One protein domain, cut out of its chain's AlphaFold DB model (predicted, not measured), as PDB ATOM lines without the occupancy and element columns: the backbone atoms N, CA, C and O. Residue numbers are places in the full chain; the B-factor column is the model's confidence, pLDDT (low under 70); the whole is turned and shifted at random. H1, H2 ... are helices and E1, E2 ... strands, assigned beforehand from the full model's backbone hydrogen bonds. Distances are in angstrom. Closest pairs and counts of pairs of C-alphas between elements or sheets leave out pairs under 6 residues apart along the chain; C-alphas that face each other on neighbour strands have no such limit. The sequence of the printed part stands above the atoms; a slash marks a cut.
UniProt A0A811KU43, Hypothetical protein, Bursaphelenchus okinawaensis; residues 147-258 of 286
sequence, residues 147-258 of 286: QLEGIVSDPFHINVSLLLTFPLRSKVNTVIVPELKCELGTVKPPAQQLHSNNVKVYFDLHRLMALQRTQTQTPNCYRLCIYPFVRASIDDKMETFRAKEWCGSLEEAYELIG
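What this domain is: This is residues 147 to 258 of the 286 residues of the protein "Hypothetical protein" of Bursaphelenchus okinawaensis (UniProt A0A811KU43). Two twisted sheets lie partly face to face as an elongated sandwich: a larger branched sheet built on the long hairpin-forming strands E3 and E7, and a smaller sheet E1 - E2 - E6 over part of it. H2 packs on both sheets along one side, by E1 and E9; the hairpin E7 and E8 reaches to one end of the long axis, and H1 with the loop after it lies at the other. The 112 printed residues run E1 E2 E3 E4 E5 E6 H1 E7 E8 E9 H2, two named helices and nine named strands, the neighbours antiparallel, the class mostly strand. The whole is only just compact, close to loose, with a radius of gyration of the C-alphas of 15.7 A and spans of 56 by 29 by 19 A.

How they stand to each other: Begin in the branched sheet with E3, residues 172 to 182, and its antiparallel neighbour E7, residues 221 to 234, where N 177 and O 227 are 2.9 A apart. On the other side of E3 from E7, look for E4, residues 185 to 187, with N 180 and O 187 2.9 A apart, and E5, residues 192 to 194, with N 194 and O 174 2.8 A apart. On the other side of E7 from E3 are E8, residues 237 to 242, with N 232 and O 239 2.9 A apart, and E9, residues 246 to 249, with N 226 and O 246 2.8 A apart. In the second sheet, E2, residues 157 to 164, is the inner strand between E1, residues 147 to 153, and E6, residues 198 to 204; N 161 and O 150 are 2.8 A apart, and so are N 162 and O 199. The two sheets form a sandwich, two sheets face to face, 9.5 A centre to centre where they face each other, with their strands at 38 degrees. The closest C-alphas of E3 and E6, those of Leu 180 and Phe 203, are 7.4 A apart. H2, residues 250 to 257, lies over E1 at a height over the sheet of 8.7 A; its closest C-alphas to E1 are Ile 257 and Glu 149, 5.9 A apart. H1, residues 206 to 211, only grazes the branched sheet, Leu 208 and Gly 185 being the closest C-alphas of H1 and E4 at 7.0 A. In H2 every O i to N i+4 pair is within hydrogen-bond range, in H1 1 of 2.

Where its parts are: Find C-alpha 147, where E1 begins, at (179.614, 74.674, 211.130). E7 runs 38.9 A from C-alpha 221 at (180.656, 94.362, 208.270), and E3 is 32.9 A long. E2 measures 22.1 A, E6 19.6 A, E1 17.9 A and E8 16.3 A. H2 ends at C-alpha 257, (183.338, 77.865, 203.187).

The domain as a whole: The C-alphas farthest apart, those of Thr 214 and Asp 235, are 55.8 A apart. The printed part has no cut and no long link. Look for pLDDT under 70 at residues 213 to 217 and residue 258; the mean of the printed part is 89.2.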
ATOM      1  N   GLN A 147     178.656  74.330 212.172       88.56
ATOM      2  CA  GLN A 147     179.614  74.674 211.130       88.56
ATOM      3  C   GLN A 147     179.034  75.721 210.192       88.56
ATOM      4  O   GLN A 147     177.831  75.737 209.939       88.56
ATOM      5  N   LEU A 148     179.896  76.585 209.666       90.06
ATOM      6  CA  LEU A 148     179.520  77.491 208.590       90.06
ATOM      7  C   LEU A 148     179.431  76.705 207.277       90.06
ATOM      8  O   LEU A 148     180.395  76.050 206.891       90.06
ATOM      9  N   GLU A 149     178.291  76.789 206.599       89.94
ATOM     10  CA  GLU A 149     178.060  76.126 205.309       89.94
ATOM     11  C   GLU A 149     178.048  77.129 204.151       89.94
ATOM     12  O   GLU A 149     178.521  76.832 203.060       89.94
ATOM     13  N   GLY A 150     177.506  78.329 204.369       89.75
ATOM     14  CA  GLY A 150     177.313  79.301 203.299       89.75
ATOM     15  C   GLY A 150     177.120  80.712 203.819       89.75
ATOM     16  O   GLY A 150     176.486  80.912 204.852       89.75
ATOM     17  N   ILE A 151     177.624  81.701 203.086       92.38
ATOM     18  CA  ILE A 151     177.323  83.112 203.330       92.38
ATOM     19  C   ILE A 151     176.895  83.736 202.010       92.38
ATOM     20  O   ILE A 151     177.614  83.662 201.015       92.38
ATOM     21  N   VAL A 152     175.716  84.348 202.011       91.75
ATOM     22  CA  VAL A 152     175.185  85.112 200.883       91.75
ATOM     23  C   VAL A 152     174.940  86.528 201.369       91.75
ATOM     24  O   VAL A 152     174.164  86.736 202.299       91.75
ATOM     25  N   SER A 153     175.611  87.494 200.751       89.88
ATOM     26  CA  SER A 153     175.457  88.910 201.070       89.88
ATOM     27  C   SER A 153     174.744  89.625 199.933       89.88
ATOM     28  O   SER A 153     175.094  89.451 198.766       89.88
ATOM     29  N   ASP A 154     173.788  90.470 200.288       86.56
ATOM     30  CA  ASP A 154     173.184  91.475 199.423       86.56
ATOM     31  C   ASP A 154     173.309  92.862 200.093       86.56
ATOM     32  O   ASP A 154     173.849  92.958 201.201       86.56
ATOM     33  N   PRO A 155     172.895  93.963 199.439       85.38
ATOM     34  CA  PRO A 155     173.075  95.301 199.998       85.38
ATOM     35  C   PRO A 155     172.366  95.553 201.334       85.38
ATOM     36  O   PRO A 155     172.766  96.451 202.078       85.38
ATOM     37  N   PHE A 156     171.318  94.787 201.632       87.81
ATOM     38  CA  PHE A 156     170.455  94.983 202.791       87.81
ATOM     39  C   PHE A 156     170.539  93.840 203.802       87.81
ATOM     40  O   PHE A 156     170.161  94.027 204.961       87.81
ATOM     41  N   HIS A 157     171.075  92.686 203.401       92.12
ATOM     42  CA  HIS A 157     171.083  91.481 204.213       92.12
ATOM     43  C   HIS A 157     172.369  90.683 204.078       92.12
ATOM     44  O   HIS A 157     172.976  90.578 203.012       92.12
ATOM     45  N   ILE A 158     172.734  90.028 205.174       93.44
ATOM     46  CA  ILE A 158     173.718  88.950 205.171       93.44
ATOM     47  C   ILE A 158     173.020  87.694 205.675       93.44
ATOM     48  O   ILE A 158     172.468  87.666 206.773       93.44
ATOM     49  N   ASN A 159     173.045  86.647 204.862       94.31
ATOM     50  CA  ASN A 159     172.446  85.356 205.154       94.31
ATOM     51  C   ASN A 159     173.540  84.336 205.408       94.31
ATOM     52  O   ASN A 159     174.349  84.062 204.523       94.31
ATOM     53  N   VAL A 160     173.541  83.751 206.601       95.00
ATOM     54  CA  VAL A 160     174.504  82.723 206.996       95.00
ATOM     55  C   VAL A 160     173.775  81.391 207.115       95.00
ATOM     56  O   VAL A 160     172.839  81.258 207.901       95.00
ATOM     57  N   SER A 161     174.198  80.413 206.322       94.12
ATOM     58  CA  SER A 161     173.750  79.024 206.406       94.12
ATOM     59  C   SER A 161     174.709  78.243 207.296       94.12
ATOM     60  O   SER A 161     175.930  78.357 207.162       94.12
ATOM     61  N   LEU A 162     174.143  77.488 208.228       92.62
ATOM     62  CA  LEU A 162     174.852  76.734 209.247       92.62
ATOM     63  C   LEU A 162     174.424  75.267 209.200       92.62
ATOM     64  O   LEU A 162     173.234  74.979 209.057       92.62
ATOM     65  N   LEU A 163     175.384  74.372 209.420       90.81
ATOM     66  CA  LEU A 163     175.164  72.940 209.584       90.81
ATOM     67  C   LEU A 163     175.342  72.551 211.056       90.81
ATOM     68  O   LEU A 163     176.424  72.694 211.622       90.81
ATOM     69  N   LEU A 164     174.287  72.040 211.679       88.62
ATOM     70  CA  LEU A 164     174.318  71.447 213.011       88.62
ATOM     71  C   LEU A 164     174.866  70.016 212.918       88.62
ATOM     72  O   LEU A 164     174.284  69.151 212.264       88.62
ATOM     73  N   THR A 165     175.979  69.767 213.597       84.81
ATOM     74  CA  THR A 165     176.610  68.440 213.721       84.81
ATOM     75  C   THR A 165     176.179  67.723 215.003       84.81
ATOM     76  O   THR A 165     176.305  66.503 215.114       84.81
ATOM     77  N   PHE A 166     175.675  68.482 215.981       85.50
ATOM     78  CA  PHE A 166     175.164  67.955 217.237       85.50
ATOM     79  C   PHE A 166     173.821  67.235 217.016       85.50
ATOM     80  O   PHE A 166     172.950  67.767 216.324       85.50
ATOM     81  N   PRO A 167     173.611  66.034 217.583       82.62
ATOM     82  CA  PRO A 167     172.409  65.256 217.314       82.62
ATOM     83  C   PRO A 167     171.148  65.955 217.839       82.62
ATOM     84  O   PRO A 167     171.050  66.285 219.021       82.62
ATOM     85  N   LEU A 168     170.146  66.104 216.970       83.44
ATOM     86  CA  LEU A 168     168.812  66.559 217.357       83.44
ATOM     87  C   LEU A 168     168.137  65.500 218.238       83.44
ATOM     88  O   LEU A 168     167.956  64.353 217.820       83.44
ATOM     89  N   ARG A 169     167.758  65.874 219.464       84.19
ATOM     90  CA  ARG A 169     167.093  64.993 220.436       84.19
ATOM     91  C   ARG A 169     165.973  65.751 221.139       84.19
ATOM     92  O   ARG A 169     166.101  66.933 221.418       84.19
ATOM     93  N   SER A 170     164.892  65.067 221.506       78.12
ATOM     94  CA  SER A 170     163.713  65.708 222.119       78.12
ATOM     95  C   SER A 170     163.988  66.406 223.458       78.12
ATOM     96  O   SER A 170     163.284  67.345 223.816       78.12
ATOM     97  N   LYS A 171     165.004  65.956 224.202       84.56
ATOM     98  CA  LYS A 171     165.384  66.494 225.520       84.56
ATOM     99  C   LYS A 171     166.666  67.336 225.505       84.56
ATOM    100  O   LYS A 171     167.095  67.790 226.566       84.56
ATOM    101  N   VAL A 172     167.275  67.527 224.332       89.38
ATOM    102  CA  VAL A 172     168.501  68.312 224.165       89.38
ATOM    103  C   VAL A 172     168.342  69.243 222.973       89.38
ATOM    104  O   VAL A 172     168.314  68.805 221.827       89.38
ATOM    105  N   ASN A 173     168.268  70.537 223.257       91.75
ATOM    106  CA  ASN A 173     168.068  71.576 222.260       91.75
ATOM    107  C   ASN A 173     169.364  72.351 222.051       91.75
ATOM    108  O   ASN A 173     169.992  72.791 223.015       91.75
ATOM    109  N   THR A 174     169.727  72.597 220.798       93.88
ATOM    110  CA  THR A 174     170.791  73.546 220.470       93.88
ATOM    111  C   THR A 174     170.178  74.918 220.226       93.88
ATOM    112  O   THR A 174     169.189  75.047 219.510       93.88
ATOM    113  N   VAL A 175     170.753  75.952 220.830       94.69
ATOM    114  CA  VAL A 175     170.374  77.350 220.622       94.69
ATOM    115  C   VAL A 175     171.590  78.100 220.116       94.69
ATOM    116  O   VAL A 175     172.676  77.941 220.663       94.69
ATOM    117  N   ILE A 176     171.420  78.930 219.097       95.94
ATOM    118  CA  ILE A 176     172.478  79.816 218.615       95.94
ATOM    119  C   ILE A 176     172.133  81.266 218.918       95.94
ATOM    120  O   ILE A 176     170.986  81.695 218.775       95.94
ATOM    121  N   VAL A 177     173.149  82.025 219.309       97.00
ATOM    122  CA  VAL A 177     173.094  83.483 219.380       97.00
ATOM    123  C   VAL A 177     174.061  84.016 218.325       97.00
ATOM    124  O   VAL A 177     175.268  83.829 218.468       97.00
ATOM    125  N   PRO A 178     173.559  84.594 217.228       96.88
ATOM    126  CA  PRO A 178     174.403  85.153 216.184       96.88
ATOM    127  C   PRO A 178     174.660  86.650 216.398       96.88
ATOM    128  O   PRO A 178     173.762  87.409 216.762       96.88
ATOM    129  N   GLU A 179     175.880  87.093 216.112       97.31
ATOM    130  CA  GLU A 179     176.265  88.503 216.137       97.31
ATOM    131  C   GLU A 179     177.105  88.860 214.911       97.31
ATOM    132  O   GLU A 179     178.069  88.169 214.579       97.31
ATOM    133  N   LEU A 180     176.771  89.975 214.266       96.38
ATOM    134  CA  LEU A 180     177.525  90.530 213.149       96.38
ATOM    135  C   LEU A 180     177.961  91.951 213.489       96.38
ATOM    136  O   LEU A 180     177.129  92.832 213.711       96.38
ATOM    137  N   LYS A 181     179.272  92.180 213.540       95.75
ATOM    138  CA  LYS A 181     179.852  93.498 213.801       95.75
ATOM    139  C   LYS A 181     180.107  94.233 212.497       95.75
ATOM    140  O   LYS A 181     180.747  93.701 211.588       95.75
ATOM    141  N   CYS A 182     179.659  95.477 212.466       93.12
ATOM    142  CA  CYS A 182     179.810  96.403 211.361       93.12
ATOM    143  C   CYS A 182     180.311  97.759 211.866       93.12
ATOM    144  O   CYS A 182     180.346  98.015 213.071       93.12
ATOM    145  N   GLU A 183     180.732  98.630 210.954       90.12
ATOM    146  CA  GLU A 183     181.281  99.951 211.299       90.12
ATOM    147  C   GLU A 183     180.291 100.816 212.091       90.12
ATOM    148  O   GLU A 183     180.675 101.497 213.038       90.12
ATOM    149  N   LEU A 184     179.005 100.748 211.737       88.62
ATOM    150  CA  LEU A 184     177.941 101.561 212.335       88.62
ATOM    151  C   LEU A 184     177.253 100.901 213.540       88.62
ATOM    152  O   LEU A 184     176.318 101.469 214.102       88.62
ATOM    153  N   GLY A 185     177.675  99.698 213.937       90.81
ATOM    154  CA  GLY A 185     177.069  98.981 215.056       90.81
ATOM    155  C   GLY A 185     177.124  97.466 214.919       90.81
ATOM    156  O   GLY A 185     177.805  96.911 214.064       90.81
ATOM    157  N   THR A 186     176.404  96.771 215.799       94.12
ATOM    158  CA  THR A 186     176.305  95.304 215.784       94.12
ATOM    159  C   THR A 186     174.872  94.886 215.485       94.12
ATOM    160  O   THR A 186     173.945  95.336 216.157       94.12
ATOM    161  N   VAL A 187     174.697  93.999 214.509       95.31
ATOM    162  CA  VAL A 187     173.414  93.368 214.196       95.31
ATOM    163  C   VAL A 187     173.318  92.060 214.970       95.31
ATOM    164  O   VAL A 187     174.186  91.193 214.858       95.31
ATOM    165  N   LYS A 188     172.263  91.933 215.776       95.38
ATOM    166  CA  LYS A 188     172.002  90.764 216.624       95.38
ATOM    167  C   LYS A 188     170.589  90.247 216.362       95.38
ATOM    168  O   LYS A 188     169.641  90.745 216.976       95.38
ATOM    169  N   PRO A 189     170.418  89.301 215.428       94.94
ATOM    170  CA  PRO A 189     169.157  88.594 215.277       94.94
ATOM    171  C   PRO A 189     168.763  87.904 216.596       94.94
ATOM    172  O   PRO A 189     169.638  87.599 217.414       94.94
ATOM    173  N   PRO A 190     167.467  87.632 216.825       94.25
ATOM    174  CA  PRO A 190     167.032  86.880 217.996       94.25
ATOM    175  C   PRO A 190     167.742  85.527 218.096       94.25
ATOM    176  O   PRO A 190     168.056  84.905 217.080       94.25
ATOM    177  N   ALA A 191     167.953  85.056 219.325       94.44
ATOM    178  CA  ALA A 191     168.456  83.708 219.558       94.44
ATOM    179  C   ALA A 191     167.504  82.676 218.932       94.44
ATOM    180  O   ALA A 191     166.284  82.784 219.083       94.44
ATOM    181  N   GLN A 192     168.054  81.677 218.245       93.44
ATOM    182  CA  GLN A 192     167.266  80.674 217.527       93.44
ATOM    183  C   GLN A 192     167.511  79.293 218.118       93.44
ATOM    184  O   GLN A 192     168.656  78.857 218.226       93.44
ATOM    185  N   GLN A 193     166.434  78.598 218.480       92.56
ATOM    186  CA  GLN A 193     166.498  77.172 218.774       92.56
ATOM    187  C   GLN A 193     166.497  76.389 217.461       92.56
ATOM    188  O   GLN A 193     165.666  76.627 216.583       92.56
ATOM    189  N   LEU A 194     167.440  75.463 217.332       91.06
ATOM    190  CA  LEU A 194     167.639  74.681 216.124       91.06
ATOM    191  C   LEU A 194     166.736  73.451 216.150       91.06
ATOM    192  O   LEU A 194     166.763  72.671 217.100       91.06
ATOM    193  N   HIS A 195     165.947  73.289 215.092       88.56
ATOM    194  CA  HIS A 195     165.024  72.160 214.915       88.56
ATOM    195  C   HIS A 195     165.387  71.293 213.702       88.56
ATOM    196  O   HIS A 195     164.775  70.253 213.471       88.56
ATOM    197  N   SER A 196     166.370  71.726 212.917       90.06
ATOM    198  CA  SER A 196     166.840  71.080 211.697       90.06
ATOM    199  C   SER A 196     168.356  71.175 211.620       90.06
ATOM    200  O   SER A 196     168.959  72.068 212.216       90.06
ATOM    201  N   ASN A 197     168.965  70.268 210.855       87.75
ATOM    202  CA  ASN A 197     170.413  70.279 210.676       87.75
ATOM    203  C   ASN A 197     170.884  71.499 209.881       87.75
ATOM    204  O   ASN A 197     171.936  72.048 210.174       87.75
ATOM    205  N   ASN A 198     170.077  71.951 208.922       89.75
ATOM    206  CA  ASN A 198     170.367  73.147 208.143       89.75
ATOM    207  C   ASN A 198     169.630  74.328 208.764       89.75
ATOM    208  O   ASN A 198     168.407  74.280 208.941       89.75
ATOM    209  N   VAL A 199     170.370  75.378 209.088       91.12
ATOM    210  CA  VAL A 199     169.862  76.559 209.786       91.12
ATOM    211  C   VAL A 199     170.258  77.793 209.001       91.12
ATOM    212  O   VAL A 199     171.392  77.912 208.551       91.12
ATOM    213  N   LYS A 200     169.324  78.733 208.851       93.75
ATOM    214  CA  LYS A 200     169.584  80.014 208.196       93.75
ATOM    215  C   LYS A 200     169.454  81.144 209.200       93.75
ATOM    216  O   LYS A 200     168.412  81.315 209.827       93.75
ATOM    217  N   VAL A 201     170.511  81.931 209.320       95.25
ATOM    218  CA  VAL A 201     170.542  83.151 210.118       95.25
ATOM    219  C   VAL A 201     170.469  84.344 209.181       95.25
ATOM    220  O   VAL A 201     171.294  84.484 208.283       95.25
ATOM    221  N   TYR A 202     169.484  85.202 209.424       95.25
ATOM    222  CA  TYR A 202     169.233  86.408 208.650       95.25
ATOM    223  C   TYR A 202     169.703  87.637 209.423       95.25
ATOM    224  O   TYR A 202     169.171  87.931 210.498       95.25
ATOM    225  N   PHE A 203     170.686  88.356 208.888       95.44
ATOM    226  CA  PHE A 203     171.143  89.633 209.428       95.44
ATOM    227  C   PHE A 203     170.545  90.777 208.614       95.44
ATOM    228  O   PHE A 203     170.934  90.996 207.472       95.44
ATOM    229  N   ASP A 204     169.619  91.514 209.228       93.25
ATOM    230  CA  ASP A 204     169.002  92.708 208.648       93.25
ATOM    231  C   ASP A 204     169.867  93.954 208.887       93.25
ATOM    232  O   ASP A 204     170.104  94.358 210.032       93.25
ATOM    233  N   LEU A 205     170.338  94.566 207.798       92.19
ATOM    234  CA  LEU A 205     171.190  95.752 207.823       92.19
ATOM    235  C   LEU A 205     170.397  97.064 207.695       92.19
ATOM    236  O   LEU A 205     170.997  98.133 207.846       92.19
ATOM    237  N   HIS A 206     169.078  97.043 207.453       89.31
ATOM    238  CA  HIS A 206     168.266  98.251 207.214       89.31
ATOM    239  C   HIS A 206     168.406  99.288 208.328       89.31
ATOM    240  O   HIS A 206     168.529 100.487 208.065       89.31
ATOM    241  N   ARG A 207     168.456  98.831 209.584       85.06
ATOM    242  CA  ARG A 207     168.649  99.715 210.743       85.06
ATOM    243  C   ARG A 207     169.994 100.437 210.717       85.06
ATOM    244  O   ARG A 207     170.062 101.577 211.159       85.06
ATOM    245  N   LEU A 208     171.045  99.798 210.205       85.69
ATOM    246  CA  LEU A 208     172.364 100.418 210.078       85.69
ATOM    247  C   LEU A 208     172.398 101.424 208.928       85.69
ATOM    248  O   LEU A 208     172.933 102.515 209.096       85.69
ATOM    249  N   MET A 209     171.763 101.104 207.800       81.19
ATOM    250  CA  MET A 209     171.630 102.044 206.682       81.19
ATOM    251  C   MET A 209     170.857 103.306 207.066       81.19
ATOM    252  O   MET A 209     171.220 104.394 206.631       81.19
ATOM    253  N   ALA A 210     169.834 103.196 207.917       82.06
ATOM    254  CA  ALA A 210     169.096 104.360 208.412       82.06
ATOM    255  C   ALA A 210     169.968 105.326 209.240       82.06
ATOM    256  O   ALA A 210     169.671 106.518 209.312       82.06
ATOM    257  N   LEU A 211     171.050 104.835 209.853       80.50
ATOM    258  CA  LEU A 211     172.014 105.655 210.594       80.50
ATOM    259  C   LEU A 211     173.046 106.325 209.673       80.50
ATOM    260  O   LEU A 211     173.770 107.230 210.097       80.50
ATOM    261  N   GLN A 212     173.124 105.897 208.414       75.06
ATOM    262  CA  GLN A 212     174.091 106.382 207.448       75.06
ATOM    263  C   GLN A 212     173.546 107.629 206.738       75.06
ATOM    264  O   GLN A 212     172.535 107.589 206.042       75.06
ATOM    265  N   ARG A 213     174.229 108.769 206.909       65.44
ATOM    266  CA  ARG A 213     173.824 110.058 206.307       65.44
ATOM    267  C   ARG A 213     173.883 110.060 204.775       65.44
ATOM    268  O   ARG A 213     173.246 110.895 204.144       65.44
ATOM    269  N   THR A 214     174.648 109.145 204.183       61.28
ATOM    270  CA  THR A 214     174.782 108.954 202.737       61.28
ATOM    271  C   THR A 214     174.227 107.579 202.360       61.28
ATOM    272  O   THR A 214     174.841 106.550 202.618       61.28
ATOM    273  N   GLN A 215     173.043 107.562 201.746       60.34
ATOM    274  CA  GLN A 215     172.229 106.370 201.438       60.34
ATOM    275  C   GLN A 215     172.803 105.419 200.362       60.34
ATOM    276  O   GLN A 215     172.078 104.584 199.831       60.34
ATOM    277  N   THR A 216     174.077 105.541 199.990       60.75
ATOM    278  CA  THR A 216     174.618 104.911 198.772       60.75
ATOM    279  C   THR A 216     175.621 103.788 199.013       60.75
ATOM    280  O   THR A 216     176.040 103.154 198.049       60.75
ATOM    281  N   GLN A 217     176.019 103.515 200.260       67.75
ATOM    282  CA  GLN A 217     177.011 102.478 200.559       67.75
ATOM    283  C   GLN A 217     176.454 101.451 201.540       67.75
ATOM    284  O   GLN A 217     175.904 101.805 202.577       67.75
ATOM    285  N   THR A 218     176.632 100.176 201.204       72.56
ATOM    286  CA  THR A 218     176.321  99.043 202.076       72.56
ATOM    287  C   THR A 218     177.164  99.125 203.351       72.56
ATOM    288  O   THR A 218     178.377  99.332 203.231       72.56
ATOM    289  N   PRO A 219     176.583  98.948 204.553       81.81
ATOM    290  CA  PRO A 219     177.347  98.972 205.794       81.81
ATOM    291  C   PRO A 219     178.470  97.936 205.751       81.81
ATOM    292  O   PRO A 219     178.223  96.757 205.501       81.81
ATOM    293  N   ASN A 220     179.704  98.367 206.001       87.75
ATOM    294  CA  ASN A 220     180.835  97.453 206.019       87.75
ATOM    295  C   ASN A 220     180.815  96.632 207.317       87.75
ATOM    296  O   ASN A 220     180.934  97.173 208.424       87.75
ATOM    297  N   CYS A 221     180.631  95.324 207.178       91.75
ATOM    298  CA  CYS A 221     180.656  94.362 208.270       91.75
ATOM    299  C   CYS A 221     181.976  93.596 208.239       91.75
ATOM    300  O   CYS A 221     182.449  93.230 207.174       91.75
ATOM    301  N   TYR A 222     182.590  93.374 209.400       92.62
ATOM    302  CA  TYR A 222     183.976  92.889 209.470       92.62
ATOM    303  C   TYR A 222     184.169  91.685 210.390       92.62
ATOM    304  O   TYR A 222     185.230  91.065 210.367       92.62
ATOM    305  N   ARG A 223     183.185  91.335 211.228       95.38
ATOM    306  CA  ARG A 223     183.309  90.189 212.139       95.38
ATOM    307  C   ARG A 223     181.976  89.492 212.345       95.38
ATOM    308  O   ARG A 223     181.010  90.136 212.746       95.38
ATOM    309  N   LEU A 224     181.954  88.182 212.142       95.88
ATOM    310  CA  LEU A 224     180.808  87.321 212.408       95.88
ATOM    311  C   LEU A 224     181.139  86.435 213.610       95.88
ATOM    312  O   LEU A 224     182.236  85.882 213.687       95.88
ATOM    313  N   CYS A 225     180.207  86.307 214.550       96.19
ATOM    314  CA  CYS A 225     180.332  85.416 215.697       96.19
ATOM    315  C   CYS A 225     179.040  84.615 215.887       96.19
ATOM    316  O   CYS A 225     177.942  85.169 215.891       96.19
ATOM    317  N   ILE A 226     179.179  83.302 216.033       95.75
ATOM    318  CA  ILE A 226     178.106  82.346 216.284       95.75
ATOM    319  C   ILE A 226     178.391  81.700 217.636       95.75
ATOM    320  O   ILE A 226     179.398  81.006 217.800       95.75
ATOM    321  N   TYR A 227     177.501  81.931 218.597       95.50
ATOM    322  CA  TYR A 227     177.597  81.403 219.955       95.50
ATOM    323  C   TYR A 227     176.590  80.256 220.137       95.50
ATOM    324  O   TYR A 227     175.405  80.519 220.360       95.50
ATOM    325  N   PRO A 228     177.016  78.987 220.010       94.94
ATOM    326  CA  PRO A 228     176.157  77.839 220.252       94.94
ATOM    327  C   PRO A 228     176.034  77.526 221.748       94.94
ATOM    328  O   PRO A 228     176.995  77.592 222.517       94.94
ATOM    329  N   PHE A 229     174.837  77.113 222.146       95.56
ATOM    330  CA  PHE A 229     174.489  76.647 223.480       95.56
ATOM    331  C   PHE A 229     173.721  75.332 223.382       95.56
ATOM    332  O   PHE A 229     172.895  75.156 222.488       95.56
ATOM    333  N   VAL A 230     173.944  74.433 224.333       95.38
ATOM    334  CA  VAL A 230     173.163  73.206 224.510       95.38
ATOM    335  C   VAL A 230     172.300  73.354 225.748       95.38
ATOM    336  O   VAL A 230     172.811  73.606 226.836       95.38
ATOM    337  N   ARG A 231     170.990  73.197 225.585       95.00
ATOM    338  CA  ARG A 231     170.008  73.172 226.668       95.00
ATOM    339  C   ARG A 231     169.517  71.745 226.837       95.00
ATOM    340  O   ARG A 231     168.914  71.206 225.913       95.00
ATOM    341  N   ALA A 232     169.752  71.149 227.996       94.00
ATOM    342  CA  ALA A 232     169.369  69.770 228.279       94.00
ATOM    343  C   ALA A 232     168.600  69.694 229.598       94.00
ATOM    344  O   ALA A 232     168.918  70.412 230.544       94.00
ATOM    345  N   SER A 233     167.595  68.823 229.660       93.56
ATOM    346  CA  SER A 233     166.969  68.451 230.931       93.56
ATOM    347  C   SER A 233     167.784  67.316 231.547       93.56
ATOM    348  O   SER A 233     167.740  66.200 231.037       93.56
ATOM    349  N   ILE A 234     168.568  67.627 232.575       93.31
ATOM    350  CA  ILE A 234     169.491  66.717 233.256       93.31
ATOM    351  C   ILE A 234     169.010  66.552 234.689       93.31
ATOM    352  O   ILE A 234     168.872  67.552 235.391       93.31
ATOM    353  N   ASP A 235     168.742  65.314 235.112       90.75
ATOM    354  CA  ASP A 235     168.194  65.021 236.447       90.75
ATOM    355  C   ASP A 235     166.997  65.943 236.793       90.75
ATOM    356  O   ASP A 235     166.937  66.574 237.851       90.75
ATOM    357  N   ASP A 236     166.081  66.088 235.825       87.69
ATOM    358  CA  ASP A 236     164.884  66.948 235.847       87.69
ATOM    359  C   ASP A 236     165.139  68.458 236.022       87.69
ATOM    360  O   ASP A 236     164.213  69.246 236.236       87.69
ATOM    361  N   LYS A 237     166.386  68.910 235.857       91.69
ATOM    362  CA  LYS A 237     166.767  70.328 235.852       91.69
ATOM    363  C   LYS A 237     167.164  70.774 234.456       91.69
ATOM    364  O   LYS A 237     167.899  70.098 233.746       91.69
ATOM    365  N   MET A 238     166.676  71.943 234.049       93.81
ATOM    366  CA  MET A 238     167.088  72.542 232.783       93.81
ATOM    367  C   MET A 238     168.476  73.161 232.927       93.81
ATOM    368  O   MET A 238     168.627  74.251 233.475       93.81
ATOM    369  N   GLU A 239     169.473  72.481 232.381       95.50
ATOM    370  CA  GLU A 239     170.848  72.947 232.302       95.50
ATOM    371  C   GLU A 239     171.111  73.604 230.947       95.50
ATOM    372  O   GLU A 239     170.535  73.238 229.919       95.50
ATOM    373  N   THR A 240     171.978  74.615 230.940       95.75
ATOM    374  CA  THR A 240     172.461  75.263 229.716       95.75
ATOM    375  C   THR A 240     173.980  75.283 229.739       95.75
ATOM    376  O   THR A 240     174.581  75.673 230.741       95.75
ATOM    377  N   PHE A 241     174.582  74.867 228.631       96.06
ATOM    378  CA  PHE A 241     176.023  74.779 228.447       96.06
ATOM    379  C   PHE A 241     176.429  75.580 227.221       96.06
ATOM    380  O   PHE A 241     175.866  75.403 226.140       96.06
ATOM    381  N   ARG A 242     177.413  76.455 227.374       94.38
ATOM    382  CA  ARG A 242     178.053  77.151 226.265       94.38
ATOM    383  C   ARG A 242     178.989  76.186 225.544       94.38
ATOM    384  O   ARG A 242     179.874  75.595 226.157       94.38
ATOM    385  N   ALA A 243     178.791  76.044 224.241       92.12
ATOM    386  CA  ALA A 243     179.721  75.341 223.372       92.12
ATOM    387  C   ALA A 243     180.801  76.290 222.845       92.12
ATOM    388  O   ALA A 243     180.745  77.511 223.020       92.12
ATOM    389  N   LYS A 244     181.797  75.709 222.172       89.00
ATOM    390  CA  LYS A 244     182.827  76.469 221.472       89.00
ATOM    391  C   LYS A 244     182.183  77.356 220.405       89.00
ATOM    392  O   LYS A 244     181.476  76.873 219.527       89.00
ATOM    393  N   GLU A 245     182.438  78.653 220.502       90.88
ATOM    394  CA  GLU A 245     181.986  79.627 219.514       90.88
ATOM    395  C   GLU A 245     182.860  79.619 218.263       90.88
ATOM    396  O   GLU A 245     184.059  79.333 218.319       90.88
ATOM    397  N   TRP A 246     182.254  80.010 217.147       91.69
ATOM    398  CA  TRP A 246     182.983  80.426 215.958       91.69
ATOM    399  C   TRP A 246     182.921  81.952 215.887       91.69
ATOM    400  O   TRP A 246     181.831  82.515 215.941       91.69
ATOM    401  N   CYS A 247     184.058  82.645 215.828       92.31
ATOM    402  CA  CYS A 247     184.091  84.109 215.826       92.31
ATOM    403  C   CYS A 247     185.332  84.603 215.079       92.31
ATOM    404  O   CYS A 247     186.426  84.628 215.644       92.31
ATOM    405  N   GLY A 248     185.144  85.006 213.825       92.00
ATOM    406  CA  GLY A 248     186.209  85.360 212.885       92.00
ATOM    407  C   GLY A 248     185.840  86.561 212.020       92.00
ATOM    408  O   GLY A 248     184.749  87.132 212.162       92.00
ATOM    409  N   SER A 249     186.752  86.980 211.144       93.00
ATOM    410  CA  SER A 249     186.415  88.013 210.155       93.00
ATOM    411  C   SER A 249     185.454  87.457 209.097       93.00
ATOM    412  O   SER A 249     185.330  86.239 208.947       93.00
ATOM    413  N   LEU A 250     184.743  88.323 208.366       90.62
ATOM    414  CA  LEU A 250     183.898  87.836 207.266       90.62
ATOM    415  C   LEU A 250     184.740  87.189 206.162       90.62
ATOM    416  O   LEU A 250     184.322  86.189 205.588       90.62
ATOM    417  N   GLU A 251     185.938  87.706 205.901       88.88
ATOM    418  CA  GLU A 251     186.888  87.125 204.951       88.88
ATOM    419  C   GLU A 251     187.287  85.710 205.371       88.88
ATOM    420  O   GLU A 251     187.182  84.791 204.565       88.88
ATOM    421  N   GLU A 252     187.662  85.513 206.639       88.88
ATOM    422  CA  GLU A 252     187.956  84.186 207.192       88.88
ATOM    423  C   GLU A 252     186.754  83.243 207.033       88.88
ATOM    424  O   GLU A 252     186.914  82.082 206.663       88.88
ATOM    425  N   ALA A 253     185.537  83.751 207.249       88.12
ATOM    426  CA  ALA A 253     184.304  82.992 207.066       88.12
ATOM    427  C   ALA A 253     184.127  82.507 205.615       88.12
ATOM    428  O   ALA A 253     183.876  81.324 205.382       88.12
ATOM    429  N   TYR A 254     184.289  83.406 204.638       85.88
ATOM    430  CA  TYR A 254     184.202  83.073 203.213       85.88
ATOM    431  C   TYR A 254     185.275  82.068 202.793       85.88
ATOM    432  O   TYR A 254     184.991  81.135 202.039       85.88
ATOM    433  N   GLU A 255     186.495  82.235 203.301       84.88
ATOM    434  CA  GLU A 255     187.602  81.322 203.040       84.88
ATOM    435  C   GLU A 255     187.356  79.921 203.609       84.88
ATOM    436  O   GLU A 255     187.705  78.937 202.957       84.88
ATOM    437  N   LEU A 256     186.754  79.813 204.798       81.75
ATOM    438  CA  LEU A 256     186.409  78.527 205.416       81.75
ATOM    439  C   LEU A 256     185.361  77.751 204.613       81.75
ATOM    440  O   LEU A 256     185.434  76.527 204.541       81.75
ATOM    441  N   ILE A 257     184.409  78.456 204.002       83.06
ATOM    442  CA  ILE A 257     183.338  77.865 203.187       83.06
ATOM    443  C   ILE A 257     183.834  77.479 201.778       83.06
ATOM    444  O   ILE A 257     183.167  76.738 201.056       83.06
ATOM    445  N   GLY A 258     185.016  77.948 201.368       66.56
ATOM    446  CA  GLY A 258     185.531  77.731 200.015       66.56
ATOM    447  C   GLY A 258     184.829  78.592 198.961       66.56
ATOM    448  O   GLY A 258     184.798  78.224 197.786       66.56
TER     449      GLY A 258